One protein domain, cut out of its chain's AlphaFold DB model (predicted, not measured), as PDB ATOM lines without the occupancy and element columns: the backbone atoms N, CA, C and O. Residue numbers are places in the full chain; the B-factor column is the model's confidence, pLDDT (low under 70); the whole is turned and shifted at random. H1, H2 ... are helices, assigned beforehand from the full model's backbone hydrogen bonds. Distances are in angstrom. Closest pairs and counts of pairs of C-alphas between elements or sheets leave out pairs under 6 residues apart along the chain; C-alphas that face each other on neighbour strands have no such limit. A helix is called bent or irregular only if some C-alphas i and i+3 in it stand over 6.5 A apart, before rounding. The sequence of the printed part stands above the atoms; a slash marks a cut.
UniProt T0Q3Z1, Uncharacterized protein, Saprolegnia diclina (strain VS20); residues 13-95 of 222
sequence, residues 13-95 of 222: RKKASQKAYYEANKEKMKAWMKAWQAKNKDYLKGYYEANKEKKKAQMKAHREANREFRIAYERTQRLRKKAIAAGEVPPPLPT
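AT A GLANCE: This is residues 13 to 95 of the 222 residues of an uncharacterized protein of Saprolegnia diclina (strain VS20) (UniProt T0Q3Z1). The helices H1, H2 and H3 follow one another end to end as a wide, open horseshoe with an empty middle. H1b makes one side, the bent H2 the base and H3 the other side; H1a turns off at the free end of H1b, and residues 86 to 95 fold back along H3. The printed part has 83 residues with three named helices in the order H1, H2, H3 and no named strand; the class is all helix. It is extended, with a radius of gyration of the C-alphas of 22.6 A, and its C-alphas span 55 by 43 by 22 A.

IN THESE COORDINATES: H1, residues 13 to 39, was assigned as one helix by its hydrogen bonds but is bent: C-alphas 24 and 27 are 7.7 A apart. Its arm H1a, residues 13 to 24, begins with C-alpha 13 at (255.718, 6.743, -83.502) and is 16.4 A long; H1b, residues 27 to 39, is 18.3 A long. H2, residues 41 to 65, was likewise assigned as one helix and is bent, with C-alphas 50 and 53 7.3 A apart. Its arms are H2a, residues 41 to 50, and H2b, residues 53 to 65. H3, residues 67 to 85, is 27.4 A long and ends with C-alpha 85 at (261.319, 42.802, -54.319).

HOW THE PARTS SIT: H1a and H1b stand at a steep tilt of 62 degrees. H1b and H2a are close but not clearly touching; their closest C-alphas, those of Gln 37 and Leu 44, are 7.8 A apart. They run the same way at a steep tilt of 67 degrees, only just short of about perpendicular. H2a and H2b stand at a steep tilt of 49 degrees. H2b and H3 meet only through their link. H1b and H3 are apart. In H1a, H1b, H2a, H2b and H3 every O i to N i+4 pair is within hydrogen-bond range.

THE WHOLE: The C-alphas of Lys 39 and Ala 86, the two farthest apart, are 57.6 A apart. Residues 13 to 68 stand free. Both links are tight, the printed part has no cut, and no printed residue has a pLDDT under 70.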
ATOM      1  N   ARG A  13     256.013   6.879 -82.065       83.38
ATOM      2  CA  ARG A  13     255.718   6.743 -83.502       83.38
ATOM      3  C   ARG A  13     254.310   7.224 -83.842       83.38
ATOM      4  O   ARG A  13     254.126   7.923 -84.836       83.38
ATOM      5  N   LYS A  14     253.320   6.909 -82.998       83.31
ATOM      6  CA  LYS A  14     251.946   7.419 -83.144       83.31
ATOM      7  C   LYS A  14     251.890   8.940 -83.030       83.31
ATOM      8  O   LYS A  14     251.286   9.579 -83.885       83.31
ATOM      9  N   LYS A  15     252.536   9.530 -82.018       86.50
ATOM     10  CA  LYS A  15     252.586  10.992 -81.842       86.50
ATOM     11  C   LYS A  15     253.267  11.679 -83.026       86.50
ATOM     12  O   LYS A  15     252.766  12.695 -83.498       86.50
ATOM     13  N   ALA A  16     254.374  11.128 -83.523       85.62
ATOM     14  CA  ALA A  16     255.082  11.661 -84.687       85.62
ATOM     15  C   ALA A  16     254.224  11.586 -85.962       85.62
ATOM     16  O   ALA A  16     254.092  12.578 -86.672       85.62
ATOM     17  N   SER A  17     253.566  10.449 -86.200       85.19
ATOM     18  CA  SER A  17     252.654  10.267 -87.334       85.19
ATOM     19  C   SER A  17     251.449  11.215 -87.271       85.19
ATOM     20  O   SER A  17     251.114  11.849 -88.269       85.19
ATOM     21  N   GLN A  18     250.839  11.386 -86.095       87.06
ATOM     22  CA  GLN A  18     249.730  12.326 -85.898       87.06
ATOM     23  C   GLN A  18     250.152  13.779 -86.129       87.06
ATOM     24  O   GLN A  18     249.406  14.535 -86.750       87.06
ATOM     25  N   LYS A  19     251.346  14.172 -85.665       89.69
ATOM     26  CA  LYS A  19     251.897  15.510 -85.920       89.69
ATOM     27  C   LYS A  19     252.117  15.745 -87.411       89.69
ATOM     28  O   LYS A  19     251.606  16.730 -87.932       89.69
ATOM     29  N   ALA A  20     252.779  14.815 -88.098       88.19
ATOM     30  CA  ALA A  20     253.013  14.907 -89.538       88.19
ATOM     31  C   ALA A  20     251.693  14.985 -90.328       88.19
ATOM     32  O   ALA A  20     251.550  15.804 -91.233       88.19
ATOM     33  N   TYR A  21     250.688  14.193 -89.940       89.31
ATOM     34  CA  TYR A  21     249.355  14.250 -90.539       89.31
ATOM     35  C   TYR A  21     248.663  15.598 -90.295       89.31
ATOM     36  O   TYR A  21     248.069  16.160 -91.217       89.31
ATOM     37  N   TYR A  22     248.732  16.130 -89.072       90.62
ATOM     38  CA  TYR A  22     248.131  17.420 -88.744       90.62
ATOM     39  C   TYR A  22     248.812  18.567 -89.491       90.62
ATOM     40  O   TYR A  22     248.120  19.434 -90.014       90.62
ATOM     41  N   GLU A  23     250.140  18.565 -89.588       90.69
ATOM     42  CA  GLU A  23     250.899  19.579 -90.323       90.69
ATOM     43  C   GLU A  23     250.589  19.543 -91.820       90.69
ATOM     44  O   GLU A  23     250.253  20.581 -92.392       90.69
ATOM     45  N   ALA A  24     250.572  18.355 -92.427       89.00
ATOM     46  CA  ALA A  24     250.238  18.180 -93.840       89.00
ATOM     47  C   ALA A  24     248.787  18.573 -94.177       89.00
ATOM     48  O   ALA A  24     248.503  19.029 -95.285       89.00
ATOM     49  N   ASN A  25     247.854  18.420 -93.230       91.69
ATOM     50  CA  ASN A  25     246.430  18.704 -93.444       91.69
ATOM     51  C   ASN A  25     245.945  19.996 -92.778       91.69
ATOM     52  O   ASN A  25     244.756  20.308 -92.852       91.69
ATOM     53  N   LYS A  26     246.834  20.778 -92.160       91.94
ATOM     54  CA  LYS A  26     246.482  21.980 -91.393       91.94
ATOM     55  C   LYS A  26     245.676  22.977 -92.218       91.94
ATOM     56  O   LYS A  26     244.648  23.473 -91.760       91.94
ATOM     57  N   GLU A  27     246.122  23.252 -93.440       89.81
ATOM     58  CA  GLU A  27     245.458  24.210 -94.329       89.81
ATOM     59  C   GLU A  27     244.120  23.677 -94.853       89.81
ATOM     60  O   GLU A  27     243.130  24.410 -94.868       89.81
ATOM     61  N   LYS A  28     244.029  22.373 -95.154       89.94
ATOM     62  CA  LYS A  28     242.763  21.720 -95.532       89.94
ATOM     63  C   LYS A  28     241.745  21.765 -94.390       89.94
ATOM     64  O   LYS A  28     240.591  22.120 -94.610       89.94
ATOM     65  N   MET A  29     242.182  21.487 -93.161       88.94
ATOM     66  CA  MET A  29     241.345  21.554 -91.959       88.94
ATOM     67  C   MET A  29     240.859  22.975 -91.675       88.94
ATOM     68  O   MET A  29     239.683  23.173 -91.373       88.94
ATOM     69  N   LYS A  30     241.728  23.985 -91.812       91.88
ATOM     70  CA  LYS A  30     241.332  25.396 -91.679       91.88
ATOM     71  C   LYS A  30     240.313  25.804 -92.741       91.88
ATOM     72  O   LYS A  30     239.329  26.459 -92.405       91.88
ATOM     73  N   ALA A  31     240.539  25.433 -94.002       92.06
ATOM     74  CA  ALA A  31     239.628  25.742 -95.102       92.06
ATOM     75  C   ALA A  31     238.259  25.083 -94.889       92.06
ATOM     76  O   ALA A  31     237.226  25.748 -94.984       92.06
ATOM     77  N   TRP A  32     238.254  23.807 -94.500       92.44
ATOM     78  CA  TRP A  32     237.039  23.075 -94.157       92.44
ATOM     79  C   TRP A  32     236.300  23.709 -92.974       92.44
ATOM     80  O   TRP A  32     235.097  23.947 -93.058       92.44
ATOM     81  N   MET A  33     237.010  24.073 -91.902       90.38
ATOM     82  CA  MET A  33     236.409  24.713 -90.729       90.38
ATOM     83  C   MET A  33     235.807  26.083 -91.072       90.38
ATOM     84  O   MET A  33     234.701  26.386 -90.627       90.38
ATOM     85  N   LYS A  34     236.482  26.893 -91.898       92.31
ATOM     86  CA  LYS A  34     235.939  28.171 -92.391       92.31
ATOM     87  C   LYS A  34     234.686  27.964 -93.239       92.31
ATOM     88  O   LYS A  34     233.694  28.655 -93.024       92.31
ATOM     89  N   ALA A  35     234.701  27.000 -94.157       92.00
ATOM     90  CA  ALA A  35     233.539  26.673 -94.982       92.00
ATOM     91  C   ALA A  35     232.360  26.175 -94.129       92.00
ATOM     92  O   ALA A  35     231.219  26.578 -94.351       92.00
ATOM     93  N   TRP A  36     232.629  25.353 -93.113       92.94
ATOM     94  CA  TRP A  36     231.617  24.885 -92.171       92.94
ATOM     95  C   TRP A  36     231.038  26.034 -91.339       92.94
ATOM     96  O   TRP A  36     229.818  26.140 -91.229       92.94
ATOM     97  N   GLN A  37     231.874  26.931 -90.810       89.25
ATOM     98  CA  GLN A  37     231.411  28.111 -90.069       89.25
ATOM     99  C   GLN A  37     230.597  29.065 -90.948       89.25
ATOM    100  O   GLN A  37     229.592  29.595 -90.486       89.25
ATOM    101  N   ALA A  38     230.996  29.263 -92.207       90.00
ATOM    102  CA  ALA A  38     230.254  30.091 -93.152       90.00
ATOM    103  C   ALA A  38     228.863  29.507 -93.439       90.00
ATOM    104  O   ALA A  38     227.876  30.236 -93.380       90.00
ATOM    105  N   LYS A  39     228.772  28.190 -93.668       91.94
ATOM    106  CA  LYS A  39     227.499  27.488 -93.906       91.94
ATOM    107  C   LYS A  39     226.596  27.433 -92.671       91.94
ATOM    108  O   LYS A  39     225.382  27.463 -92.809       91.94
ATOM    109  N   ASN A  40     227.173  27.367 -91.472       92.19
ATOM    110  CA  ASN A  40     226.436  27.241 -90.208       92.19
ATOM    111  C   ASN A  40     226.372  28.553 -89.416       92.19
ATOM    112  O   ASN A  40     226.132  28.537 -88.209       92.19
ATOM    113  N   LYS A  41     226.602  29.699 -90.063       91.31
ATOM    114  CA  LYS A  41     226.707  30.999 -89.391       91.31
ATOM    115  C   LYS A  41     225.463  31.330 -88.568       91.31
ATOM    116  O   LYS A  41     225.588  31.758 -87.422       91.31
ATOM    117  N   ASP A  42     224.280  31.103 -89.126       89.00
ATOM    118  CA  ASP A  42     223.023  31.445 -88.456       89.00
ATOM    119  C   ASP A  42     222.661  30.441 -87.358       89.00
ATOM    120  O   ASP A  42     222.215  30.842 -86.284       89.00
ATOM    121  N   TYR A  43     222.997  29.160 -87.546       90.81
ATOM    122  CA  TYR A  43     222.928  28.161 -86.477       90.81
ATOM    123  C   TYR A  43     223.840  28.530 -85.295       90.81
ATOM    124  O   TYR A  43     223.413  28.491 -84.141       90.81
ATOM    125  N   LEU A  44     225.085  28.939 -85.563       89.81
ATOM    126  CA  LEU A  44     226.039  29.347 -84.529       89.81
ATOM    127  C   LEU A  44     225.563  30.589 -83.768       89.81
ATOM    128  O   LEU A  44     225.718  30.646 -82.546       89.81
ATOM    129  N   LYS A  45     224.961  31.561 -84.464       90.88
ATOM    130  CA  LYS A  45     224.339  32.732 -83.826       90.88
ATOM    131  C   LYS A  45     223.172  32.328 -82.932       90.88
ATOM    132  O   LYS A  45     223.191  32.673 -81.754       90.88
ATOM    133  N   GLY A  46     222.225  31.538 -83.443       91.25
ATOM    134  CA  GLY A  46     221.080  31.064 -82.659       91.25
ATOM    135  C   GLY A  46     221.511  30.248 -81.439       91.25
ATOM    136  O   GLY A  46     221.009  30.451 -80.333       91.25
ATOM    137  N   TYR A  47     222.525  29.392 -81.594       91.81
ATOM    138  CA  TYR A  47     223.126  28.655 -80.485       91.81
ATOM    139  C   TYR A  47     223.779  29.583 -79.451       91.81
ATOM    140  O   TYR A  47     223.628  29.367 -78.245       91.81
ATOM    141  N   TYR A  48     224.512  30.610 -79.891       92.50
ATOM    142  CA  TYR A  48     225.139  31.575 -78.989       92.50
ATOM    143  C   TYR A  48     224.094  32.382 -78.219       92.50
ATOM    144  O   TYR A  48     224.212  32.514 -77.003       92.50
ATOM    145  N   GLU A  49     223.065  32.887 -78.895       92.38
ATOM    146  CA  GLU A  49     221.992  33.677 -78.287       92.38
ATOM    147  C   GLU A  49     221.185  32.852 -77.283       92.38
ATOM    148  O   GLU A  49     221.041  33.269 -76.132       92.38
ATOM    149  N   ALA A  50     220.781  31.634 -77.653       92.44
ATOM    150  CA  ALA A  50     220.052  30.724 -76.770       92.44
ATOM    151  C   ALA A  50     220.845  30.344 -75.506       92.44
ATOM    152  O   ALA A  50     220.270  30.104 -74.442       92.44
ATOM    153  N   ASN A  51     222.179  30.293 -75.598       93.75
ATOM    154  CA  ASN A  51     223.047  29.928 -74.479       93.75
ATOM    155  C   ASN A  51     223.715  31.125 -73.790       93.75
ATOM    156  O   ASN A  51     224.409  30.933 -72.789       93.75
ATOM    157  N   LYS A  52     223.502  32.354 -74.267       94.12
ATOM    158  CA  LYS A  52     224.136  33.570 -73.737       94.12
ATOM    159  C   LYS A  52     223.830  33.754 -72.257       94.12
ATOM    160  O   LYS A  52     224.749  33.933 -71.458       94.12
ATOM    161  N   GLU A  53     222.559  33.655 -71.884       93.38
ATOM    162  CA  GLU A  53     222.127  33.818 -70.494       93.38
ATOM    163  C   GLU A  53     222.585  32.655 -69.609       93.38
ATOM    164  O   GLU A  53     223.097  32.886 -68.515       93.38
ATOM    165  N   LYS A  54     222.548  31.414 -70.113       93.38
ATOM    166  CA  LYS A  54     223.097  30.249 -69.394       93.38
ATOM    167  C   LYS A  54     224.588  30.416 -69.109       93.38
ATOM    168  O   LYS A  54     225.032  30.195 -67.985       93.38
ATOM    169  N   LYS A  55     225.358  30.865 -70.102       94.38
ATOM    170  CA  LYS A  55     226.791  31.134 -69.955       94.38
ATOM    171  C   LYS A  55     227.040  32.270 -68.967       94.38
ATOM    172  O   LYS A  55     227.912  32.144 -68.114       94.38
ATOM    173  N   LYS A  56     226.277  33.365 -69.032       94.88
ATOM    174  CA  LYS A  56     226.377  34.462 -68.055       94.88
ATOM    175  C   LYS A  56     226.075  33.987 -66.634       94.88
ATOM    176  O   LYS A  56     226.846  34.305 -65.731       94.88
ATOM    177  N   ALA A  57     225.010  33.210 -66.448       94.94
ATOM    178  CA  ALA A  57     224.631  32.643 -65.159       94.94
ATOM    179  C   ALA A  57     225.724  31.714 -64.616       94.94
ATOM    180  O   ALA A  57     226.162  31.882 -63.482       94.94
ATOM    181  N   GLN A  58     226.257  30.817 -65.450       94.19
ATOM    182  CA  GLN A  58     227.375  29.947 -65.084       94.19
ATOM    183  C   GLN A  58     228.622  30.755 -64.698       94.19
ATOM    184  O   GLN A  58     229.252  30.478 -63.680       94.19
ATOM    185  N   MET A  59     228.966  31.788 -65.470       94.00
ATOM    186  CA  MET A  59     230.109  32.660 -65.179       94.00
ATOM    187  C   MET A  59     229.901  33.488 -63.906       94.00
ATOM    188  O   MET A  59     230.875  33.825 -63.232       94.00
ATOM    189  N   LYS A  60     228.659  33.855 -63.576       95.31
ATOM    190  CA  LYS A  60     228.315  34.533 -62.322       95.31
ATOM    191  C   LYS A  60     228.436  33.569 -61.141       95.31
ATOM    192  O   LYS A  60     229.217  33.852 -60.241       95.31
ATOM    193  N   ALA A  61     227.808  32.397 -61.220       94.06
ATOM    194  CA  ALA A  61     227.904  31.352 -60.203       94.06
ATOM    195  C   ALA A  61     229.362  30.930 -59.952       94.06
ATOM    196  O   ALA A  61     229.794  30.825 -58.810       94.06
ATOM    197  N   HIS A  62     230.164  30.771 -61.010       92.25
ATOM    198  CA  HIS A  62     231.588  30.470 -60.879       92.25
ATOM    199  C   HIS A  62     232.366  31.607 -60.199       92.25
ATOM    200  O   HIS A  62     233.265  31.348 -59.399       92.25
ATOM    201  N   ARG A  63     232.059  32.873 -60.512       92.25
ATOM    202  CA  ARG A  63     232.697  34.027 -59.857       92.25
ATOM    203  C   ARG A  63     232.323  34.129 -58.382       92.25
ATOM    204  O   ARG A  63     233.192  34.449 -57.581       92.25
ATOM    205  N   GLU A  64     231.073  33.851 -58.038       92.75
ATOM    206  CA  GLU A  64     230.578  33.873 -56.659       92.75
ATOM    207  C   GLU A  64     231.172  32.723 -55.842       92.75
ATOM    208  O   GLU A  64     231.800  32.970 -54.817       92.75
ATOM    209  N   ALA A  65     231.110  31.490 -56.355       90.44
ATOM    210  CA  ALA A  65     231.650  30.304 -55.690       90.44
ATOM    211  C   ALA A  65     233.169  30.366 -55.451       90.44
ATOM    212  O   ALA A  65     233.677  29.744 -54.525       90.44
ATOM    213  N   ASN A  66     233.910  31.109 -56.281       92.44
ATOM    214  CA  ASN A  66     235.360  31.270 -56.144       92.44
ATOM    215  C   ASN A  66     235.768  32.692 -55.718       92.44
ATOM    216  O   ASN A  66     236.932  33.070 -55.880       92.44
ATOM    217  N   ARG A  67     234.834  33.501 -55.197       92.88
ATOM    218  CA  ARG A  67     235.095  34.899 -54.812       92.88
ATOM    219  C   ARG A  67     236.208  34.992 -53.773       92.88
ATOM    220  O   ARG A  67     237.132  35.784 -53.938       92.88
ATOM    221  N   GLU A  68     236.123  34.177 -52.732       91.81
ATOM    222  CA  GLU A  68     237.081  34.161 -51.624       91.81
ATOM    223  C   GLU A  68     238.439  33.610 -52.047       91.81
ATOM    224  O   GLU A  68     239.466  34.217 -51.747       91.81
ATOM    225  N   PHE A  69     238.453  32.532 -52.840       92.75
ATOM    226  CA  PHE A  69     239.680  32.017 -53.441       92.75
ATOM    227  C   PHE A  69     240.405  33.093 -54.252       92.75
ATOM    228  O   PHE A  69     241.615  33.256 -54.120       92.75
ATOM    229  N   ARG A  70     239.675  33.864 -55.068       93.50
ATOM    230  CA  ARG A  70     240.258  34.954 -55.858       93.50
ATOM    231  C   ARG A  70     240.888  36.024 -54.965       93.50
ATOM    232  O   ARG A  70     242.004  36.446 -55.243       93.50
ATOM    233  N   ILE A  71     240.215  36.423 -53.886       93.38
ATOM    234  CA  ILE A  71     240.751  37.401 -52.924       93.38
ATOM    235  C   ILE A  71     242.023  36.861 -52.254       93.38
ATOM    236  O   ILE A  71     243.030  37.568 -52.174       93.38
ATOM    237  N   ALA A  72     242.009  35.603 -51.810       92.19
ATOM    238  CA  ALA A  72     243.176  34.954 -51.219       92.19
ATOM    239  C   ALA A  72     244.341  34.888 -52.218       92.19
ATOM    240  O   ALA A  72     245.461  35.278 -51.895       92.19
ATOM    241  N   TYR A  73     244.065  34.479 -53.456       94.56
ATOM    242  CA  TYR A  73     245.039  34.441 -54.540       94.56
ATOM    243  C   TYR A  73     245.651  35.823 -54.799       94.56
ATOM    244  O   TYR A  73     246.872  35.966 -54.788       94.56
ATOM    245  N   GLU A  74     244.831  36.866 -54.946       94.88
ATOM    246  CA  GLU A  74     245.300  38.243 -55.137       94.88
ATOM    247  C   GLU A  74     246.170  38.726 -53.969       94.88
ATOM    248  O   GLU A  74     247.218  39.337 -54.189       94.88
ATOM    249  N   ARG A  75     245.791  38.411 -52.725       94.12
ATOM    250  CA  ARG A  75     246.595  38.724 -51.536       94.12
ATOM    251  C   ARG A  75     247.948  38.019 -51.583       94.12
ATOM    252  O   ARG A  75     248.971  38.676 -51.397       94.12
ATOM    253  N   THR A  76     247.971  36.718 -51.875       93.75
ATOM    254  CA  THR A  76     249.231  35.966 -51.988       93.75
ATOM    255  C   THR A  76     250.108  36.495 -53.112       93.75
ATOM    256  O   THR A  76     251.304  36.638 -52.905       93.75
ATOM    257  N   GLN A  77     249.536  36.906 -54.245       95.38
ATOM    258  CA  GLN A  77     250.294  37.528 -55.331       95.38
ATOM    259  C   GLN A  77     250.923  38.863 -54.921       95.38
ATOM    260  O   GLN A  77     252.069  39.137 -55.276       95.38
ATOM    261  N   ARG A  78     250.214  39.696 -54.148       95.06
ATOM    262  CA  ARG A  78     250.786  40.941 -53.605       95.06
ATOM    263  C   ARG A  78     251.954  40.654 -52.662       95.06
ATOM    264  O   ARG A  78     252.985  41.305 -52.778       95.06
ATOM    265  N   LEU A  79     251.811  39.675 -51.768       94.00
ATOM    266  CA  LEU A  79     252.887  39.252 -50.863       94.00
ATOM    267  C   LEU A  79     254.074  38.679 -51.637       94.00
ATOM    268  O   LEU A  79     255.212  39.034 -51.367       94.00
ATOM    269  N   ARG A  80     253.799  37.872 -52.661       94.88
ATOM    270  CA  ARG A  80     254.802  37.297 -53.551       94.88
ATOM    271  C   ARG A  80     255.644  38.375 -54.223       94.88
ATOM    272  O   ARG A  80     256.864  38.293 -54.199       94.88
ATOM    273  N   LYS A  81     254.997  39.401 -54.785       95.81
ATOM    274  CA  LYS A  81     255.687  40.542 -55.405       95.81
ATOM    275  C   LYS A  81     256.564  41.296 -54.405       95.81
ATOM    276  O   LYS A  81     257.674  41.667 -54.758       95.81
ATOM    277  N   LYS A  82     256.084  41.496 -53.172       95.62
ATOM    278  CA  LYS A  82     256.863  42.136 -52.101       95.62
ATOM    279  C   LYS A  82     258.072  41.296 -51.683       95.62
ATOM    280  O   LYS A  82     259.157  41.847 -51.602       95.62
ATOM    281  N   ALA A  83     257.898  39.989 -51.492       93.50
ATOM    282  CA  ALA A  83     258.984  39.070 -51.151       93.50
ATOM    283  C   ALA A  83     260.066  39.051 -52.241       93.50
ATOM    284  O   ALA A  83     261.239  39.222 -51.943       93.50
ATOM    285  N   ILE A  84     259.662  38.970 -53.516       93.38
ATOM    286  CA  ILE A  84     260.596  39.037 -54.652       93.38
ATOM    287  C   ILE A  84     261.356  40.370 -54.661       93.38
ATOM    288  O   ILE A  84     262.562  40.377 -54.877       93.38
ATOM    289  N   ALA A  85     260.673  41.491 -54.405       94.88
ATOM    290  CA  ALA A  85     261.319  42.802 -54.319       94.88
ATOM    291  C   ALA A  85     262.277  42.923 -53.118       94.88
ATOM    292  O   ALA A  85     263.261  43.647 -53.206       94.88
ATOM    293  N   ALA A  86     262.007  42.208 -52.023       94.00
ATOM    294  CA  ALA A  86     262.861  42.135 -50.839       94.00
ATOM    295  C   ALA A  86     263.988  41.083 -50.950       94.00
ATOM    296  O   ALA A  86     264.783  40.951 -50.025       94.00
ATOM    297  N   GLY A  87     264.063  40.324 -52.052       91.88
ATOM    298  CA  GLY A  87     265.017  39.217 -52.213       91.88
ATOM    299  C   GLY A  87     264.681  37.965 -51.390       91.88
ATOM    300  O   GLY A  87     265.478  37.031 -51.333       91.88
ATOM    301  N   GLU A  88     263.505  37.920 -50.768       92.00
ATOM    302  CA  GLU A  88     263.026  36.787 -49.981       92.00
ATOM    303  C   GLU A  88     262.385  35.711 -50.865       92.00
ATOM    304  O   GLU A  88     261.846  35.978 -51.946       92.00
ATOM    305  N   VAL A  89     262.383  34.467 -50.373       88.31
ATOM    306  CA  VAL A  89     261.724  33.359 -51.070       88.31
ATOM    307  C   VAL A  89     260.205  33.592 -51.085       88.31
ATOM    308  O   VAL A  89     259.573  33.679 -50.030       88.31
ATOM    309  N   PRO A  90     259.577  33.671 -52.271       89.75
ATOM    310  CA  PRO A  90     258.164  33.988 -52.370       89.75
ATOM    311  C   PRO A  90     257.262  32.871 -51.820       89.75
ATOM    312  O   PRO A  90     257.464  31.705 -52.173       89.75
ATOM    313  N   PRO A  91     256.181  33.204 -51.084       84.12
ATOM    314  CA  PRO A  91     255.220  32.207 -50.627       84.12
ATOM    315  C   PRO A  91     254.542  31.480 -51.810       84.12
ATOM    316  O   PRO A  91     254.348  32.070 -52.890       84.12
ATOM    317  N   PRO A  92     254.170  30.196 -51.633       88.06
ATOM    318  CA  PRO A  92     253.505  29.411 -52.666       88.06
ATOM    319  C   PRO A  92     252.077  29.914 -52.908       88.06
ATOM    320  O   PRO A  92     251.385  30.365 -51.995       88.06
ATOM    321  N   LEU A  93     251.623  29.834 -54.161       89.94
ATOM    322  CA  LEU A  93     250.264  30.241 -54.516       89.94
ATOM    323  C   LEU A  93     249.246  29.197 -54.037       89.94
ATOM    324  O   LEU A  93     249.476  27.996 -54.203       89.94
ATOM    325  N   PRO A  94     248.090  29.630 -53.505       88.31
ATOM    326  CA  PRO A  94     247.037  28.713 -53.116       88.31
ATOM    327  C   PRO A  94     246.477  28.043 -54.371       88.31
ATOM    328  O   PRO A  94     246.133  28.707 -55.352       88.31
ATOM    329  N   THR A  95     246.370  26.715 -54.349       91.19
ATOM    330  CA  THR A  95     245.712  25.979 -55.429       91.19
ATOM    331  C   THR A  95     244.221  25.880 -55.153       91.19
ATOM    332  O   THR A  95     243.783  25.701 -54.016       91.19
TER     333      THR A  95